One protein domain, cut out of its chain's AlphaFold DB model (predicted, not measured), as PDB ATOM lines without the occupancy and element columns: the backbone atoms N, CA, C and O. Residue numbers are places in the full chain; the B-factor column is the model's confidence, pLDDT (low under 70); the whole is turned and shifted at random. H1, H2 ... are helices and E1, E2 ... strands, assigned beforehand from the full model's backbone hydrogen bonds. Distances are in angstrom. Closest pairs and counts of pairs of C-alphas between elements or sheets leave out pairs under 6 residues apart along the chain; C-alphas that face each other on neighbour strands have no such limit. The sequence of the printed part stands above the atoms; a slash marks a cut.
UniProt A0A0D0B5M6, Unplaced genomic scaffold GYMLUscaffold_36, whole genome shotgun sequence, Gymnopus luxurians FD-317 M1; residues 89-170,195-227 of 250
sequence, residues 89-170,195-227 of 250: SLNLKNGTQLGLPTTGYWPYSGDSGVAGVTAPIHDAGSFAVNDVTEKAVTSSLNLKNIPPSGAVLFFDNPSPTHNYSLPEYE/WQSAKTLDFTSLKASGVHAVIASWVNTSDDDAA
ATOM      1  N   SER A  89     -26.077  -9.421 -46.000       95.25
ATOM      2  CA  SER A  89     -26.639  -8.743 -47.163       95.25
ATOM      3  C   SER A  89     -25.579  -8.510 -48.228       95.25
ATOM      4  O   SER A  89     -24.390  -8.404 -47.927       95.25
ATOM      5  N   LEU A  90     -26.022  -8.440 -49.479       95.00
ATOM      6  CA  LEU A  90     -25.194  -8.192 -50.645       95.00
ATOM      7  C   LEU A  90     -25.604  -6.871 -51.289       95.00
ATOM      8  O   LEU A  90     -26.742  -6.713 -51.729       95.00
ATOM      9  N   ASN A  91     -24.651  -5.947 -51.388       95.38
ATOM     10  CA  ASN A  91     -24.816  -4.710 -52.141       95.38
ATOM     11  C   ASN A  91     -24.352  -4.932 -53.581       95.38
ATOM     12  O   ASN A  91     -23.166  -5.139 -53.846       95.38
ATOM     13  N   LEU A  92     -25.292  -4.895 -54.519       94.25
ATOM     14  CA  LEU A  92     -25.017  -5.008 -55.944       94.25
ATOM     15  C   LEU A  92     -24.483  -3.684 -56.507       94.25
ATOM     16  O   LEU A  92     -24.766  -2.599 -56.001       94.25
ATOM     17  N   LYS A  93     -23.748  -3.756 -57.625       93.62
ATOM     18  CA  LYS A  93     -23.154  -2.573 -58.283       93.62
ATOM     19  C   LYS A  93     -24.183  -1.534 -58.744       93.62
ATOM     20  O   LYS A  93     -23.834  -0.374 -58.919       93.62
ATOM     21  N   ASN A  94     -25.431  -1.947 -58.956       94.38
ATOM     22  CA  ASN A  94     -26.543  -1.072 -59.335       94.38
ATOM     23  C   ASN A  94     -27.201  -0.366 -58.128       94.38
ATOM     24  O   ASN A  94     -28.196   0.327 -58.313       94.38
ATOM     25  N   GLY A  95     -26.681  -0.560 -56.910       93.62
ATOM     26  CA  GLY A  95     -27.216   0.018 -55.676       93.62
ATOM     27  C   GLY A  95     -28.324  -0.802 -55.009       93.62
ATOM     28  O   GLY A  95     -28.797  -0.414 -53.945       93.62
ATOM     29  N   THR A  96     -28.743  -1.931 -55.589       96.19
ATOM     30  CA  THR A  96     -29.700  -2.840 -54.947       96.19
ATOM     31  C   THR A  96     -29.041  -3.578 -53.782       96.19
ATOM     32  O   THR A  96     -27.963  -4.149 -53.940       96.19
ATOM     33  N   GLN A  97     -29.723  -3.625 -52.638       96.81
ATOM     34  CA  GLN A  97     -29.337  -4.450 -51.497       96.81
ATOM     35  C   GLN A  97     -30.221  -5.699 -51.432       96.81
ATOM     36  O   GLN A  97     -31.448  -5.601 -51.467       96.81
ATOM     37  N   LEU A  98     -29.592  -6.868 -51.332       96.06
ATOM     38  CA  LEU A  98     -30.263  -8.157 -51.177       96.06
ATOM     39  C   LEU A  98     -29.957  -8.732 -49.797       96.06
ATOM     40  O   LEU A  98     -28.791  -8.846 -49.430       96.06
ATOM     41  N   GLY A  99     -30.981  -9.122 -49.041       94.75
ATOM     42  CA  GLY A  99     -30.791  -9.965 -47.860       94.75
ATOM     43  C   GLY A  99     -30.462 -11.391 -48.294       94.75
ATOM     44  O   GLY A  99     -31.166 -11.942 -49.140       94.75
ATOM     45  N   LEU A 100     -29.398 -11.976 -47.745       90.44
ATOM     46  CA  LEU A 100     -29.005 -13.349 -48.052       90.44
ATOM     47  C   LEU A 100     -29.448 -14.289 -46.922       90.44
ATOM     48  O   LEU A 100     -29.171 -14.001 -45.751       90.44
ATOM     49  N   PRO A 101     -30.108 -15.420 -47.241       84.81
ATOM     50  CA  PRO A 101     -30.411 -16.425 -46.236       84.81
ATOM     51  C   PRO A 101     -29.097 -16.948 -45.651       84.81
ATOM     52  O   PRO A 101     -28.185 -17.334 -46.375       84.81
ATOM     53  N   THR A 102     -28.996 -16.919 -44.326       81.94
ATOM     54  CA  THR A 102     -27.813 -17.375 -43.594       81.94
ATOM     55  C   THR A 102     -28.223 -18.559 -42.739       81.94
ATOM     56  O   THR A 102     -29.067 -18.418 -41.855       81.94
ATOM     57  N   THR A 103     -27.648 -19.727 -43.020       74.50
ATOM     58  CA  THR A 103     -27.999 -20.988 -42.346       74.50
ATOM     59  C   THR A 103     -27.444 -21.078 -40.926       74.50
ATOM     60  O   THR A 103     -27.954 -21.847 -40.116       74.50
ATOM     61  N   GLY A 104     -26.434 -20.273 -40.595       78.62
ATOM     62  CA  GLY A 104     -25.886 -20.178 -39.251       78.62
ATOM     63  C   GLY A 104     -24.599 -19.365 -39.201       78.62
ATOM     64  O   GLY A 104     -24.219 -18.688 -40.154       78.62
ATOM     65  N   TYR A 105     -23.923 -19.450 -38.066       78.25
ATOM     66  CA  TYR A 105     -22.663 -18.776 -37.772       78.25
ATOM     67  C   TYR A 105     -21.580 -19.814 -37.472       78.25
ATOM     68  O   TYR A 105     -21.867 -20.929 -37.029       78.25
ATOM     69  N   TRP A 106     -20.320 -19.432 -37.665       75.38
ATOM     70  CA  TRP A 106     -19.209 -20.231 -37.158       75.38
ATOM     71  C   TRP A 106     -19.147 -20.075 -35.629       75.38
ATOM     72  O   TRP A 106     -19.155 -18.939 -35.151       75.38
ATOM     73  N   PRO A 107     -19.106 -21.160 -34.836       69.38
ATOM     74  CA  PRO A 107     -19.009 -21.045 -33.384       69.38
ATOM     75  C   PRO A 107     -17.805 -20.195 -32.966       69.38
ATOM     76  O   PRO A 107     -16.700 -20.409 -33.461       69.38
ATOM     77  N   TYR A 108     -18.016 -19.259 -32.038       73.75
ATOM     78  CA  TYR A 108     -16.983 -18.346 -31.535       73.75
ATOM     79  C   TYR A 108     -16.398 -17.401 -32.602       73.75
ATOM     80  O   TYR A 108     -15.264 -16.945 -32.464       73.75
ATOM     81  N   SER A 109     -17.165 -17.052 -33.642       74.69
ATOM     82  CA  SER A 109     -16.742 -16.094 -34.679       74.69
ATOM     83  C   SER A 109     -16.554 -14.654 -34.179       74.69
ATOM     84  O   SER A 109     -16.022 -13.818 -34.908       74.69
ATOM     85  N   GLY A 110     -16.956 -14.361 -32.939       80.12
ATOM     86  CA  GLY A 110     -16.831 -13.044 -32.320       80.12
ATOM     87  C   GLY A 110     -18.004 -12.114 -32.634       80.12
ATOM     88  O   GLY A 110     -19.057 -12.548 -33.093       80.12
ATOM     89  N   ASP A 111     -17.825 -10.830 -32.325       84.12
ATOM     90  CA  ASP A 111     -18.796  -9.760 -32.580       84.12
ATOM     91  C   ASP A 111     -18.307  -8.898 -33.757       84.12
ATOM     92  O   ASP A 111     -17.129  -8.537 -33.825       84.12
ATOM     93  N   SER A 112     -19.210  -8.570 -34.684       88.88
ATOM     94  CA  SER A 112     -18.932  -7.676 -35.820       88.88
ATOM     95  C   SER A 112     -19.063  -6.186 -35.470       88.88
ATOM     96  O   SER A 112     -18.763  -5.324 -36.297       88.88
ATOM     97  N   GLY A 113     -19.469  -5.878 -34.236       89.00
ATOM     98  CA  GLY A 113     -19.726  -4.537 -33.737       89.00
ATOM     99  C   GLY A 113     -21.048  -3.960 -34.246       89.00
ATOM    100  O   GLY A 113     -21.658  -4.446 -35.193       89.00
ATOM    101  N   VAL A 114     -21.480  -2.850 -33.642       89.12
ATOM    102  CA  VAL A 114     -22.768  -2.202 -33.970       89.12
ATOM    103  C   VAL A 114     -22.861  -1.689 -35.410       89.12
ATOM    104  O   VAL A 114     -23.956  -1.558 -35.943       89.12
ATOM    105  N   ALA A 115     -21.723  -1.388 -36.042       90.88
ATOM    106  CA  ALA A 115     -21.667  -0.957 -37.439       90.88
ATOM    107  C   ALA A 115     -21.690  -2.138 -38.427       90.88
ATOM    108  O   ALA A 115     -21.892  -1.928 -39.624       90.88
ATOM    109  N   GLY A 116     -21.467  -3.362 -37.937       92.56
ATOM    110  CA  GLY A 116     -21.204  -4.533 -38.758       92.56
ATOM    111  C   GLY A 116     -19.909  -4.421 -39.569       92.56
ATOM    112  O   GLY A 116     -19.127  -3.474 -39.449       92.56
ATOM    113  N   VAL A 117     -19.695  -5.403 -40.443       93.81
ATOM    114  CA  VAL A 117     -18.570  -5.429 -41.385       93.81
ATOM    115  C   VAL A 117     -19.109  -5.316 -42.804       93.81
ATOM    116  O   VAL A 117     -19.912  -6.135 -43.239       93.81
ATOM    117  N   THR A 118     -18.646  -4.309 -43.544       95.25
ATOM    118  CA  THR A 118     -18.910  -4.160 -44.981       95.25
ATOM    119  C   THR A 118     -17.586  -4.012 -45.715       95.25
ATOM    120  O   THR A 118     -16.815  -3.098 -45.431       95.25
ATOM    121  N   ALA A 119     -17.317  -4.906 -46.664       95.62
ATOM    122  CA  ALA A 119     -16.145  -4.850 -47.531       95.62
ATOM    123  C   ALA A 119     -16.441  -5.557 -48.869       95.62
ATOM    124  O   ALA A 119     -17.417  -6.309 -48.954       95.62
ATOM    125  N   PRO A 120     -15.633  -5.330 -49.922       95.56
ATOM    126  CA  PRO A 120     -15.735  -6.092 -51.164       95.56
ATOM    127  C   PRO A 120     -15.592  -7.597 -50.919       95.56
ATOM    128  O   PRO A 120     -14.834  -8.010 -50.043       95.56
ATOM    129  N   ILE A 121     -16.289  -8.410 -51.711       95.44
ATOM    130  CA  ILE A 121     -16.158  -9.870 -51.654       95.44
ATOM    131  C   ILE A 121     -14.902 -10.297 -52.415       95.44
ATOM    132  O   ILE A 121     -14.680  -9.866 -53.548       95.44
ATOM    133  N   HIS A 122     -14.110 -11.167 -51.793       96.31
ATOM    134  CA  HIS A 122     -13.007 -11.893 -52.408       96.31
ATOM    135  C   HIS A 122     -13.373 -13.374 -52.485       96.31
ATOM    136  O   HIS A 122     -13.436 -14.047 -51.457       96.31
ATOM    137  N   ASP A 123     -13.627 -13.866 -53.694       95.94
ATOM    138  CA  ASP A 123     -13.899 -15.280 -53.944       95.94
ATOM    139  C   ASP A 123     -12.585 -16.073 -53.946       95.94
ATOM    140  O   ASP A 123     -11.697 -15.852 -54.778       95.94
ATOM    141  N   ALA A 124     -12.452 -16.976 -52.978       94.38
ATOM    142  CA  ALA A 124     -11.277 -17.810 -52.796       94.38
ATOM    143  C   ALA A 124     -11.415 -19.214 -53.396       94.38
ATOM    144  O   ALA A 124     -10.468 -19.996 -53.278       94.38
ATOM    145  N   GLY A 125     -12.527 -19.526 -54.069       94.50
ATOM    146  CA  GLY A 125     -12.793 -20.840 -54.649       94.50
ATOM    147  C   GLY A 125     -13.271 -21.850 -53.607       94.50
ATOM    148  O   GLY A 125     -14.016 -21.500 -52.696       94.50
ATOM    149  N   SER A 126     -12.853 -23.110 -53.735       91.06
ATOM    150  CA  SER A 126     -13.339 -24.203 -52.887       91.06
ATOM    151  C   SER A 126     -12.283 -24.677 -51.892       91.06
ATOM    152  O   SER A 126     -11.139 -24.961 -52.252       91.06
ATOM    153  N   PHE A 127     -12.680 -24.806 -50.630       85.88
ATOM    154  CA  PHE A 127     -11.862 -25.394 -49.581       85.88
ATOM    155  C   PHE A 127     -11.688 -26.895 -49.820       85.88
ATOM    156  O   PHE A 127     -12.657 -27.599 -50.106       85.88
ATOM    157  N   ALA A 128     -10.468 -27.398 -49.642       83.38
ATOM    158  CA  ALA A 128     -10.177 -28.822 -49.751       83.38
ATOM    159  C   ALA A 128      -9.564 -29.385 -48.466       83.38
ATOM    160  O   ALA A 128      -8.778 -28.732 -47.773       83.38
ATOM    161  N   VAL A 129      -9.897 -30.643 -48.193       76.00
ATOM    162  CA  VAL A 129      -9.243 -31.487 -47.195       76.00
ATOM    163  C   VAL A 129      -8.479 -32.570 -47.951       76.00
ATOM    164  O   VAL A 129      -8.896 -32.992 -49.023       76.00
ATOM    165  N   ASN A 130      -7.320 -32.969 -47.444       76.81
ATOM    166  CA  ASN A 130      -6.563 -34.067 -48.021       76.81
ATOM    167  C   ASN A 130      -7.156 -35.406 -47.564       76.81
ATOM    168  O   ASN A 130      -7.167 -35.676 -46.369       76.81
ATOM    169  N   ASP A 131      -7.554 -36.257 -48.507       71.56
ATOM    170  CA  ASP A 131      -8.263 -37.518 -48.225       71.56
ATOM    171  C   ASP A 131      -7.461 -38.539 -47.396       71.56
ATOM    172  O   ASP A 131      -8.036 -39.453 -46.821       71.56
ATOM    173  N   VAL A 132      -6.129 -38.413 -47.332       70.75
ATOM    174  CA  VAL A 132      -5.259 -39.359 -46.608       70.75
ATOM    175  C   VAL A 132      -4.940 -38.872 -45.199       70.75
ATOM    176  O   VAL A 132      -4.866 -39.654 -44.258       70.75
ATOM    177  N   THR A 133      -4.670 -37.577 -45.058       71.75
ATOM    178  CA  THR A 133      -4.256 -36.975 -43.781       71.75
ATOM    179  C   THR A 133      -5.412 -36.343 -43.025       71.75
ATOM    180  O   THR A 133      -5.213 -35.927 -41.887       71.75
ATOM    181  N   GLU A 134      -6.566 -36.203 -43.681       64.50
ATOM    182  CA  GLU A 134      -7.765 -35.507 -43.208       64.50
ATOM    183  C   GLU A 134      -7.511 -34.044 -42.815       64.50
ATOM    184  O   GLU A 134      -8.325 -33.408 -42.157       64.50
ATOM    185  N   LYS A 135      -6.380 -33.463 -43.236       71.06
ATOM    186  CA  LYS A 135      -5.996 -32.083 -42.912       71.06
ATOM    187  C   LYS A 135      -6.403 -31.106 -44.004       71.06
ATOM    188  O   LYS A 135      -6.396 -31.435 -45.190       71.06
ATOM    189  N   ALA A 136      -6.678 -29.868 -43.591       72.88
ATOM    190  CA  ALA A 136      -6.875 -28.736 -44.487       72.88
ATOM    191  C   ALA A 136      -5.734 -28.608 -45.515       72.88
ATOM    192  O   ALA A 136      -4.554 -28.551 -45.157       72.88
ATOM    193  N   VAL A 137      -6.083 -28.490 -46.796       83.50
ATOM    194  CA  VAL A 137      -5.136 -28.131 -47.858       83.50
ATOM    195  C   VAL A 137      -5.056 -26.609 -47.897       83.50
ATOM    196  O   VAL A 137      -5.866 -25.948 -48.542       83.50
ATOM    197  N   THR A 138      -4.086 -26.031 -47.192       75.00
ATOM    198  CA  THR A 138      -3.967 -24.569 -47.009       75.00
ATOM    199  C   THR A 138      -3.825 -23.782 -48.314       75.00
ATOM    200  O   THR A 138      -4.169 -22.605 -48.361       75.00
ATOM    201  N   SER A 139      -3.365 -24.424 -49.391       86.19
ATOM    202  CA  SER A 139      -3.259 -23.835 -50.729       86.19
ATOM    203  C   SER A 139      -4.531 -23.940 -51.577       86.19
ATOM    204  O   SER A 139      -4.510 -23.498 -52.723       86.19
ATOM    205  N   SER A 140      -5.600 -24.567 -51.072       89.25
ATOM    206  CA  SER A 140      -6.858 -24.732 -51.821       89.25
ATOM    207  C   SER A 140      -7.588 -23.408 -52.032       89.25
ATOM    208  O   SER A 140      -8.185 -23.195 -53.082       89.25
ATOM    209  N   LEU A 141      -7.464 -22.490 -51.072       90.69
ATOM    210  CA  LEU A 141      -8.063 -21.169 -51.145       90.69
ATOM    211  C   LEU A 141      -7.129 -20.165 -51.827       90.69
ATOM    212  O   LEU A 141      -5.953 -20.023 -51.476       90.69
ATOM    213  N   ASN A 142      -7.671 -19.400 -52.771       93.88
ATOM    214  CA  ASN A 142      -6.954 -18.292 -53.387       93.88
ATOM    215  C   ASN A 142      -6.931 -17.074 -52.455       93.88
ATOM    216  O   ASN A 142      -7.830 -16.241 -52.485       93.88
ATOM    217  N   LEU A 143      -5.863 -16.932 -51.672       91.56
ATOM    218  CA  LEU A 143      -5.652 -15.790 -50.770       91.56
ATOM    219  C   LEU A 143      -4.766 -14.686 -51.377       91.56
ATOM    220  O   LEU A 143      -4.263 -13.816 -50.668       91.56
ATOM    221  N   LYS A 144      -4.520 -14.723 -52.692       91.38
ATOM    222  CA  LYS A 144      -3.695 -13.719 -53.380       91.38
ATOM    223  C   LYS A 144      -4.532 -12.500 -53.752       91.38
ATOM    224  O   LYS A 144      -5.709 -12.625 -54.059       91.38
ATOM    225  N   ASN A 145      -3.882 -11.337 -53.829       91.81
ATOM    226  CA  ASN A 145      -4.477 -10.081 -54.301       91.81
ATOM    227  C   ASN A 145      -5.680  -9.590 -53.477       91.81
ATOM    228  O   ASN A 145      -6.549  -8.906 -54.016       91.81
ATOM    229  N   ILE A 146      -5.715  -9.900 -52.177       94.31
ATOM    230  CA  ILE A 146      -6.673  -9.275 -51.263       94.31
ATOM    231  C   ILE A 146      -6.429  -7.753 -51.296       94.31
ATOM    232  O   ILE A 146      -5.279  -7.321 -51.153       94.31
ATOM    233  N   PRO A 147      -7.466  -6.928 -51.531       91.81
ATOM    234  CA  PRO A 147      -7.317  -5.480 -51.584       91.81
ATOM    235  C   PRO A 147      -6.671  -4.925 -50.306       91.81
ATOM    236  O   PRO A 147      -7.035  -5.358 -49.215       91.81
ATOM    237  N   PRO A 148      -5.800  -3.901 -50.392       90.69
ATOM    238  CA  PRO A 148      -5.232  -3.259 -49.201       90.69
ATOM    239  C   PRO A 148      -6.283  -2.638 -48.267       90.69
ATOM    240  O   PRO A 148      -6.026  -2.456 -47.083       90.69
ATOM    241  N   SER A 149      -7.469  -2.314 -48.793       92.81
ATOM    242  CA  SER A 149      -8.636  -1.861 -48.022       92.81
ATOM    243  C   SER A 149      -9.350  -2.984 -47.256       92.81
ATOM    244  O   SER A 149     -10.319  -2.715 -46.549       92.81
ATOM    245  N   GLY A 150      -8.914  -4.227 -47.447       95.62
ATOM    246  CA  GLY A 150      -9.514  -5.443 -46.925       95.62
ATOM    247  C   GLY A 150     -10.700  -5.967 -47.734       95.62
ATOM    248  O   GLY A 150     -11.192  -5.314 -48.660       95.62
ATOM    249  N   ALA A 151     -11.136  -7.178 -47.387       97.56
ATOM    250  CA  ALA A 151     -12.226  -7.889 -48.057       97.56
ATOM    251  C   ALA A 151     -13.011  -8.808 -47.111       97.56
ATOM    252  O   ALA A 151     -12.528  -9.203 -46.046       97.56
ATOM    253  N   VAL A 152     -14.217  -9.182 -47.539       96.44
ATOM    254  CA  VAL A 152     -14.935 -10.353 -47.025       96.44
ATOM    255  C   VAL A 152     -14.522 -11.561 -47.860       96.44
ATOM    256  O   VAL A 152     -14.733 -11.573 -49.071       96.44
ATOM    257  N   LEU A 153     -13.928 -12.569 -47.228       95.00
ATOM    258  CA  LEU A 153     -13.553 -13.816 -47.886       95.00
ATOM    259  C   LEU A 153     -14.802 -14.671 -48.108       95.00
ATOM    260  O   LEU A 153     -15.506 -14.968 -47.147       95.00
ATOM    261  N   PHE A 154     -15.054 -15.089 -49.342       94.62
ATOM    262  CA  PHE A 154     -16.082 -16.069 -49.685       94.62
ATOM    263  C   PHE A 154     -15.418 -17.336 -50.220       94.62
ATOM    264  O   PHE A 154     -14.471 -17.240 -51.000       94.62
ATOM    265  N   PHE A 155     -15.892 -18.509 -49.806       92.94
ATOM    266  CA  PHE A 155     -15.441 -19.773 -50.379       92.94
ATOM    267  C   PHE A 155     -16.513 -20.862 -50.292       92.94
ATOM    268  O   PHE A 155     -17.347 -20.874 -49.379       92.94
ATOM    269  N   ASP A 156     -16.432 -21.812 -51.215       91.06
ATOM    270  CA  ASP A 156     -17.214 -23.040 -51.179       91.06
ATOM    271  C   ASP A 156     -16.590 -24.028 -50.197       91.06
ATOM    272  O   ASP A 156     -15.393 -24.310 -50.227       91.06
ATOM    273  N   ASN A 157     -17.413 -24.589 -49.329       82.06
ATOM    274  CA  ASN A 157     -17.058 -25.546 -48.300       82.06
ATOM    275  C   ASN A 157     -17.778 -26.870 -48.591       82.06
ATOM    276  O   ASN A 157     -18.890 -27.075 -48.097       82.06
ATOM    277  N   PRO A 158     -17.176 -27.770 -49.388       77.50
ATOM    278  CA  PRO A 158     -17.769 -29.065 -49.682       77.50
ATOM    279  C   PRO A 158     -18.074 -29.838 -48.399       77.50
ATOM    280  O   PRO A 158     -17.198 -29.991 -47.530       77.50
ATOM    281  N   SER A 159     -19.315 -30.306 -48.262       68.69
ATOM    282  CA  SER A 159     -19.664 -31.276 -47.230       68.69
ATOM    283  C   SER A 159     -18.987 -32.603 -47.576       68.69
ATOM    284  O   SER A 159     -19.097 -33.050 -48.720       68.69
ATOM    285  N   PRO A 160     -18.249 -33.230 -46.647       58.91
ATOM    286  CA  PRO A 160     -17.720 -34.560 -46.889       58.91
ATOM    287  C   PRO A 160     -18.889 -35.547 -46.980       58.91
ATOM    288  O   PRO A 160     -19.635 -35.737 -46.021       58.91
ATOM    289  N   THR A 161     -19.032 -36.194 -48.129       55.38
ATOM    290  CA  THR A 161     -19.998 -37.269 -48.354       55.38
ATOM    291  C   THR A 161     -19.425 -38.576 -47.817       55.38
ATOM    292  O   THR A 161     -18.984 -39.434 -48.582       55.38
ATOM    293  N   HIS A 162     -19.357 -38.722 -46.492       54.84
ATOM    294  CA  HIS A 162     -19.034 -40.018 -45.900       54.84
ATOM    295  C   HIS A 162     -20.309 -40.810 -45.652       54.84
ATOM    296  O   HIS A 162     -21.208 -40.378 -44.934       54.84
ATOM    297  N   ASN A 163     -20.353 -42.003 -46.240       54.53
ATOM    298  CA  ASN A 163     -21.374 -42.976 -45.923       54.53
ATOM    299  C   ASN A 163     -21.023 -43.659 -44.591       54.53
ATOM    300  O   ASN A 163     -20.229 -44.600 -44.551       54.53
ATOM    301  N   TYR A 164     -21.644 -43.201 -43.504       53.97
ATOM    302  CA  TYR A 164     -21.486 -43.786 -42.167       53.97
ATOM    303  C   TYR A 164     -22.118 -45.185 -42.026       53.97
ATOM    304  O   TYR A 164     -22.089 -45.760 -40.942       53.97
ATOM    305  N   SER A 165     -22.693 -45.743 -43.098       49.59
ATOM    306  CA  SER A 165     -23.148 -47.134 -43.162       49.59
ATOM    307  C   SER A 165     -22.073 -48.107 -43.666       49.59
ATOM    308  O   SER A 165     -22.375 -49.293 -43.830       49.59
ATOM    309  N   LEU A 166     -20.874 -47.630 -44.019       48.50
ATOM    310  CA  LEU A 166     -19.789 -48.499 -44.474       48.50
ATOM    311  C   LEU A 166     -19.226 -49.334 -43.305       48.50
ATOM    312  O   LEU A 166     -19.233 -48.852 -42.174       48.50
ATOM    313  N   PRO A 167     -18.743 -50.570 -43.548       50.25
ATOM    314  CA  PRO A 167     -18.314 -51.495 -42.489       50.25
ATOM    315  C   PRO A 167     -17.234 -50.953 -41.545       50.25
ATOM    316  O   PRO A 167     -17.116 -51.426 -40.420       50.25
ATOM    317  N   GLU A 168     -16.436 -49.990 -42.000       48.22
ATOM    318  CA  GLU A 168     -15.404 -49.308 -41.216       48.22
ATOM    319  C   GLU A 168     -15.945 -48.278 -40.206       48.22
ATOM    320  O   GLU A 168     -15.210 -47.873 -39.305       48.22
ATOM    321  N   TYR A 169     -17.210 -47.865 -40.327       43.41
ATOM    322  CA  TYR A 169     -17.878 -46.983 -39.374       43.41
ATOM    323  C   TYR A 169     -18.752 -47.808 -38.422       43.41
ATOM    324  O   TYR A 169     -19.870 -48.202 -38.746       43.41
ATOM    325  N   GLU A 170     -18.258 -48.043 -37.206       45.94
ATOM    326  CA  GLU A 170     -19.061 -48.625 -36.130       45.94
ATOM    327  C   GLU A 170     -19.725 -47.518 -35.301       45.94
ATOM    328  O   GLU A 170     -19.084 -46.560 -34.863       45.94
ATOM    329  N   TRP A 195     -15.625 -33.470 -39.147       40.28
ATOM    330  CA  TRP A 195     -14.503 -32.964 -39.951       40.28
ATOM    331  C   TRP A 195     -14.348 -31.430 -39.886       40.28
ATOM    332  O   TRP A 195     -13.317 -30.896 -40.277       40.28
ATOM    333  N   GLN A 196     -15.329 -30.702 -39.342       45.09
ATOM    334  CA  GLN A 196     -15.190 -29.301 -38.944       45.09
ATOM    335  C   GLN A 196     -13.962 -29.031 -38.051       45.09
ATOM    336  O   GLN A 196     -13.382 -27.957 -38.177       45.09
ATOM    337  N   SER A 197     -13.520 -29.974 -37.204       41.91
ATOM    338  CA  SER A 197     -12.331 -29.757 -36.362       41.91
ATOM    339  C   SER A 197     -11.007 -29.845 -37.143       41.91
ATOM    340  O   SER A 197     -10.018 -29.233 -36.744       41.91
ATOM    341  N   ALA A 198     -10.995 -30.523 -38.299       47.81
ATOM    342  CA  ALA A 198      -9.843 -30.583 -39.200       47.81
ATOM    343  C   ALA A 198      -9.856 -29.482 -40.281       47.81
ATOM    344  O   ALA A 198      -8.824 -29.172 -40.886       47.81
ATOM    345  N   LYS A 199     -11.011 -28.825 -40.473       55.34
ATOM    346  CA  LYS A 199     -11.169 -27.579 -41.238       55.34
ATOM    347  C   LYS A 199     -10.727 -26.372 -40.399       55.34
ATOM    348  O   LYS A 199     -11.503 -25.456 -40.136       55.34
ATOM    349  N   THR A 200      -9.472 -26.359 -39.955       62.91
ATOM    350  CA  THR A 200      -8.905 -25.198 -39.261       62.91
ATOM    351  C   THR A 200      -8.448 -24.164 -40.281       62.91
ATOM    352  O   THR A 200      -7.370 -24.248 -40.866       62.91
ATOM    353  N   LEU A 201      -9.291 -23.159 -40.515       70.56
ATOM    354  CA  LEU A 201      -8.815 -21.922 -41.118       70.56
ATOM    355  C   LEU A 201      -7.967 -21.176 -40.091       70.56
ATOM    356  O   LEU A 201      -8.385 -20.968 -38.951       70.56
ATOM    357  N   ASP A 202      -6.783 -20.736 -40.503       77.50
ATOM    358  CA  ASP A 202      -5.979 -19.827 -39.696       77.50
ATOM    359  C   ASP A 202      -6.557 -18.409 -39.796       77.50
ATOM    360  O   ASP A 202      -6.127 -17.578 -40.601       77.50
ATOM    361  N   PHE A 203      -7.564 -18.134 -38.966       79.69
ATOM    362  CA  PHE A 203      -8.211 -16.825 -38.894       79.69
ATOM    363  C   PHE A 203      -7.236 -15.697 -38.521       79.69
ATOM    364  O   PHE A 203      -7.465 -14.550 -38.909       79.69
ATOM    365  N   THR A 204      -6.133 -16.002 -37.825       81.81
ATOM    366  CA  THR A 204      -5.094 -15.011 -37.507       81.81
ATOM    367  C   THR A 204      -4.366 -14.587 -38.776       81.81
ATOM    368  O   THR A 204      -4.256 -13.390 -39.052       81.81
ATOM    369  N   SER A 205      -3.935 -15.554 -39.587       83.06
ATOM    370  CA  SER A 205      -3.292 -15.291 -40.878       83.06
ATOM    371  C   SER A 205      -4.241 -14.624 -41.878       83.06
ATOM    372  O   SER A 205      -3.832 -13.706 -42.594       83.06
ATOM    373  N   LEU A 206      -5.522 -15.013 -41.901       86.56
ATOM    374  CA  LEU A 206      -6.536 -14.348 -42.730       86.56
ATOM    375  C   LEU A 206      -6.694 -12.875 -42.337       86.56
ATOM    376  O   LEU A 206      -6.615 -11.995 -43.197       86.56
ATOM    377  N   LYS A 207      -6.835 -12.592 -41.037       88.06
ATOM    378  CA  LYS A 207      -6.917 -11.219 -40.521       88.06
ATOM    379  C   LYS A 207      -5.672 -10.405 -40.874       88.06
ATOM    380  O   LYS A 207      -5.793  -9.271 -41.332       88.06
ATOM    381  N   ALA A 208      -4.481 -10.985 -40.708       89.88
ATOM    382  CA  ALA A 208      -3.216 -10.342 -41.070       89.88
ATOM    383  C   ALA A 208      -3.107 -10.040 -42.576       89.88
ATOM    384  O   ALA A 208      -2.428  -9.092 -42.965       89.88
ATOM    385  N   SER A 209      -3.809 -10.808 -43.412       90.38
ATOM    386  CA  SER A 209      -3.865 -10.625 -44.867       90.38
ATOM    387  C   SER A 209      -4.912  -9.594 -45.318       90.38
ATOM    388  O   SER A 209      -5.092  -9.401 -46.517       90.38
ATOM    389  N   GLY A 210      -5.611  -8.933 -44.386       93.94
ATOM    390  CA  GLY A 210      -6.645  -7.936 -44.688       93.94
ATOM    391  C   GLY A 210      -8.061  -8.505 -44.816       93.94
ATOM    392  O   GLY A 210      -8.973  -7.801 -45.245       93.94
ATOM    393  N   VAL A 211      -8.296  -9.767 -44.446       94.31
ATOM    394  CA  VAL A 211      -9.662 -10.308 -44.383       94.31
ATOM    395  C   VAL A 211     -10.386  -9.738 -43.161       94.31
ATOM    396  O   VAL A 211      -9.917  -9.873 -42.032       94.31
ATOM    397  N   HIS A 212     -11.543  -9.114 -43.381       94.19
ATOM    398  CA  HIS A 212     -12.369  -8.522 -42.321       94.19
ATOM    399  C   HIS A 212     -13.486  -9.455 -41.840       94.19
ATOM    400  O   HIS A 212     -13.902  -9.369 -40.689       94.19
ATOM    401  N   ALA A 213     -13.980 -10.327 -42.719       92.44
ATOM    402  CA  ALA A 213     -15.004 -11.322 -42.415       92.44
ATOM    403  C   ALA A 213     -14.876 -12.522 -43.357       92.44
ATOM    404  O   ALA A 213     -14.239 -12.429 -44.407       92.44
ATOM    405  N   VAL A 214     -15.497 -13.639 -42.983       90.94
ATOM    406  CA  VAL A 214     -15.466 -14.896 -43.736       90.94
ATOM    407  C   VAL A 214     -16.891 -15.409 -43.923       90.94
ATOM    408  O   VAL A 214     -17.666 -15.449 -42.969       90.94
ATOM    409  N   ILE A 215     -17.220 -15.811 -45.146       92.00
ATOM    410  CA  ILE A 215     -18.475 -16.452 -45.533       92.00
ATOM    411  C   ILE A 215     -18.113 -17.793 -46.170       92.00
ATOM    412  O   ILE A 215     -17.354 -17.842 -47.135       92.00
ATOM    413  N   ALA A 216     -18.667 -18.875 -45.630       87.50
ATOM    414  CA  ALA A 216     -18.503 -20.217 -46.168       87.50
ATOM    415  C   ALA A 216     -19.850 -20.712 -46.703       87.50
ATOM    416  O   ALA A 216     -20.838 -20.725 -45.964       87.50
ATOM    417  N   SER A 217     -19.887 -21.120 -47.968       87.69
ATOM    418  CA  SER A 217     -21.062 -21.745 -48.576       87.69
ATOM    419  C   SER A 217     -20.949 -23.257 -48.466       87.69
ATOM    420  O   SER A 217     -19.962 -23.821 -48.917       87.69
ATOM    421  N   TRP A 218     -21.929 -23.940 -47.882       80.56
ATOM    422  CA  TRP A 218     -21.948 -25.403 -47.925       80.56
ATOM    423  C   TRP A 218     -22.313 -25.853 -49.340       80.56
ATOM    424  O   TRP A 218     -23.343 -25.444 -49.870       80.56
ATOM    425  N   VAL A 219     -21.458 -26.672 -49.951       80.00
ATOM    426  CA  VAL A 219     -21.690 -27.247 -51.286       80.00
ATOM    427  C   VAL A 219     -21.601 -28.770 -51.222       80.00
ATOM    428  O   VAL A 219     -21.133 -29.316 -50.222       80.00
ATOM    429  N   ASN A 220     -22.051 -29.461 -52.270       74.31
ATOM    430  CA  ASN A 220     -22.192 -30.926 -52.299       74.31
ATOM    431  C   ASN A 220     -23.132 -31.453 -51.198       74.31
ATOM    432  O   ASN A 220     -22.836 -32.416 -50.497       74.31
ATOM    433  N   THR A 221     -24.259 -30.763 -51.016       69.44
ATOM    434  CA  THR A 221     -25.336 -31.133 -50.088       69.44
ATOM    435  C   THR A 221     -26.609 -31.454 -50.873       69.44
ATOM    436  O   THR A 221     -27.659 -30.868 -50.616       69.44
ATOM    437  N   SER A 222     -26.505 -32.284 -51.916       69.19
ATOM    438  CA  SER A 222     -27.697 -32.826 -52.580       69.19
ATOM    439  C   SER A 222     -28.399 -33.838 -51.666       69.19
ATOM    440  O   SER A 222     -27.767 -34.354 -50.748       69.19
ATOM    441  N   ASP A 223     -29.679 -34.145 -51.903       64.62
ATOM    442  CA  ASP A 223     -30.392 -35.181 -51.136       64.62
ATOM    443  C   ASP A 223     -29.685 -36.543 -51.238       64.62
ATOM    444  O   ASP A 223     -29.590 -37.260 -50.247       64.62
ATOM    445  N   ASP A 224     -29.125 -36.866 -52.409       65.06
ATOM    446  CA  ASP A 224     -28.350 -38.092 -52.642       65.06
ATOM    447  C   ASP A 224     -27.026 -38.091 -51.862       65.06
ATOM    448  O   ASP A 224     -26.628 -39.114 -51.306       65.06
ATOM    449  N   ASP A 225     -26.356 -36.938 -51.787       58.78
ATOM    450  CA  ASP A 225     -25.106 -36.769 -51.043       58.78
ATOM    451  C   ASP A 225     -25.341 -36.723 -49.527       58.78
ATOM    452  O   ASP A 225     -24.492 -37.171 -48.754       58.78
ATOM    453  N   ALA A 226     -26.473 -36.164 -49.096       56.00
ATOM    454  CA  ALA A 226     -26.890 -36.041 -47.703       56.00
ATOM    455  C   ALA A 226     -27.547 -37.321 -47.172       56.00
ATOM    456  O   ALA A 226     -27.564 -37.536 -45.956       56.00
ATOM    457  N   ALA A 227     -28.058 -38.187 -48.052       50.59
ATOM    458  CA  ALA A 227     -28.555 -39.499 -47.682       50.59
ATOM    459  C   ALA A 227     -27.428 -40.258 -46.968       50.59
ATOM    460  O   ALA A 227     -26.406 -40.585 -47.562       50.59
TER     461      ALA A 227
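What this domain is: This is residues 89 to 170 and 195 to 227 of the 250 residues of an uncharacterized protein of Gymnopus luxurians FD-317 M1 (UniProt A0A0D0B5M6). This domain has little regular structure: loops surround a small, strongly twisted parallel sheet, E3 E4 E5, with short helix H1 over E5, while the hairpin E1 E2 and helix H2 lie away from it. The printed part has 115 residues, 40 in named elements, class mixed, ordered E1 E2 E3 E4 H1 E5 H2. It is only just loose, close to compact, radius of gyration of the C-alphas 16.4 A, spanning 52 by 29 by 24 A.

How they stand to each other: Look at E4, residues 151 to 158: N 153 is 2.8 A from O 213 of parallel E5, residues 211 to 219. O 152 is 2.8 A from N 122 of parallel E3, residues 121 to 126. H1, residues 203 to 208, is on the sheet, height 8.5 A, with its O i to N i+4 pairs within hydrogen-bond range. H2, residues 223 to 226, too short for such pairs, is not on it. E1, residues 89 to 91, and E2, residues 97 to 100, form an antiparallel hairpin, N 90 to O 98 2.8 A.

Where its parts are: Find C-alpha 151 at (-12.226, -7.889, -48.057); E4 runs 21.9 A to C-alpha 158 at (-17.769, -29.065, -49.682).

The domain as a whole: Residues 171 to 194 are not printed, a 16.8 A gap between C-alphas 170 and 195. Links E2 to E3 and E3 to E4 are long. Of the printed residues, 27 have pLDDT under 70.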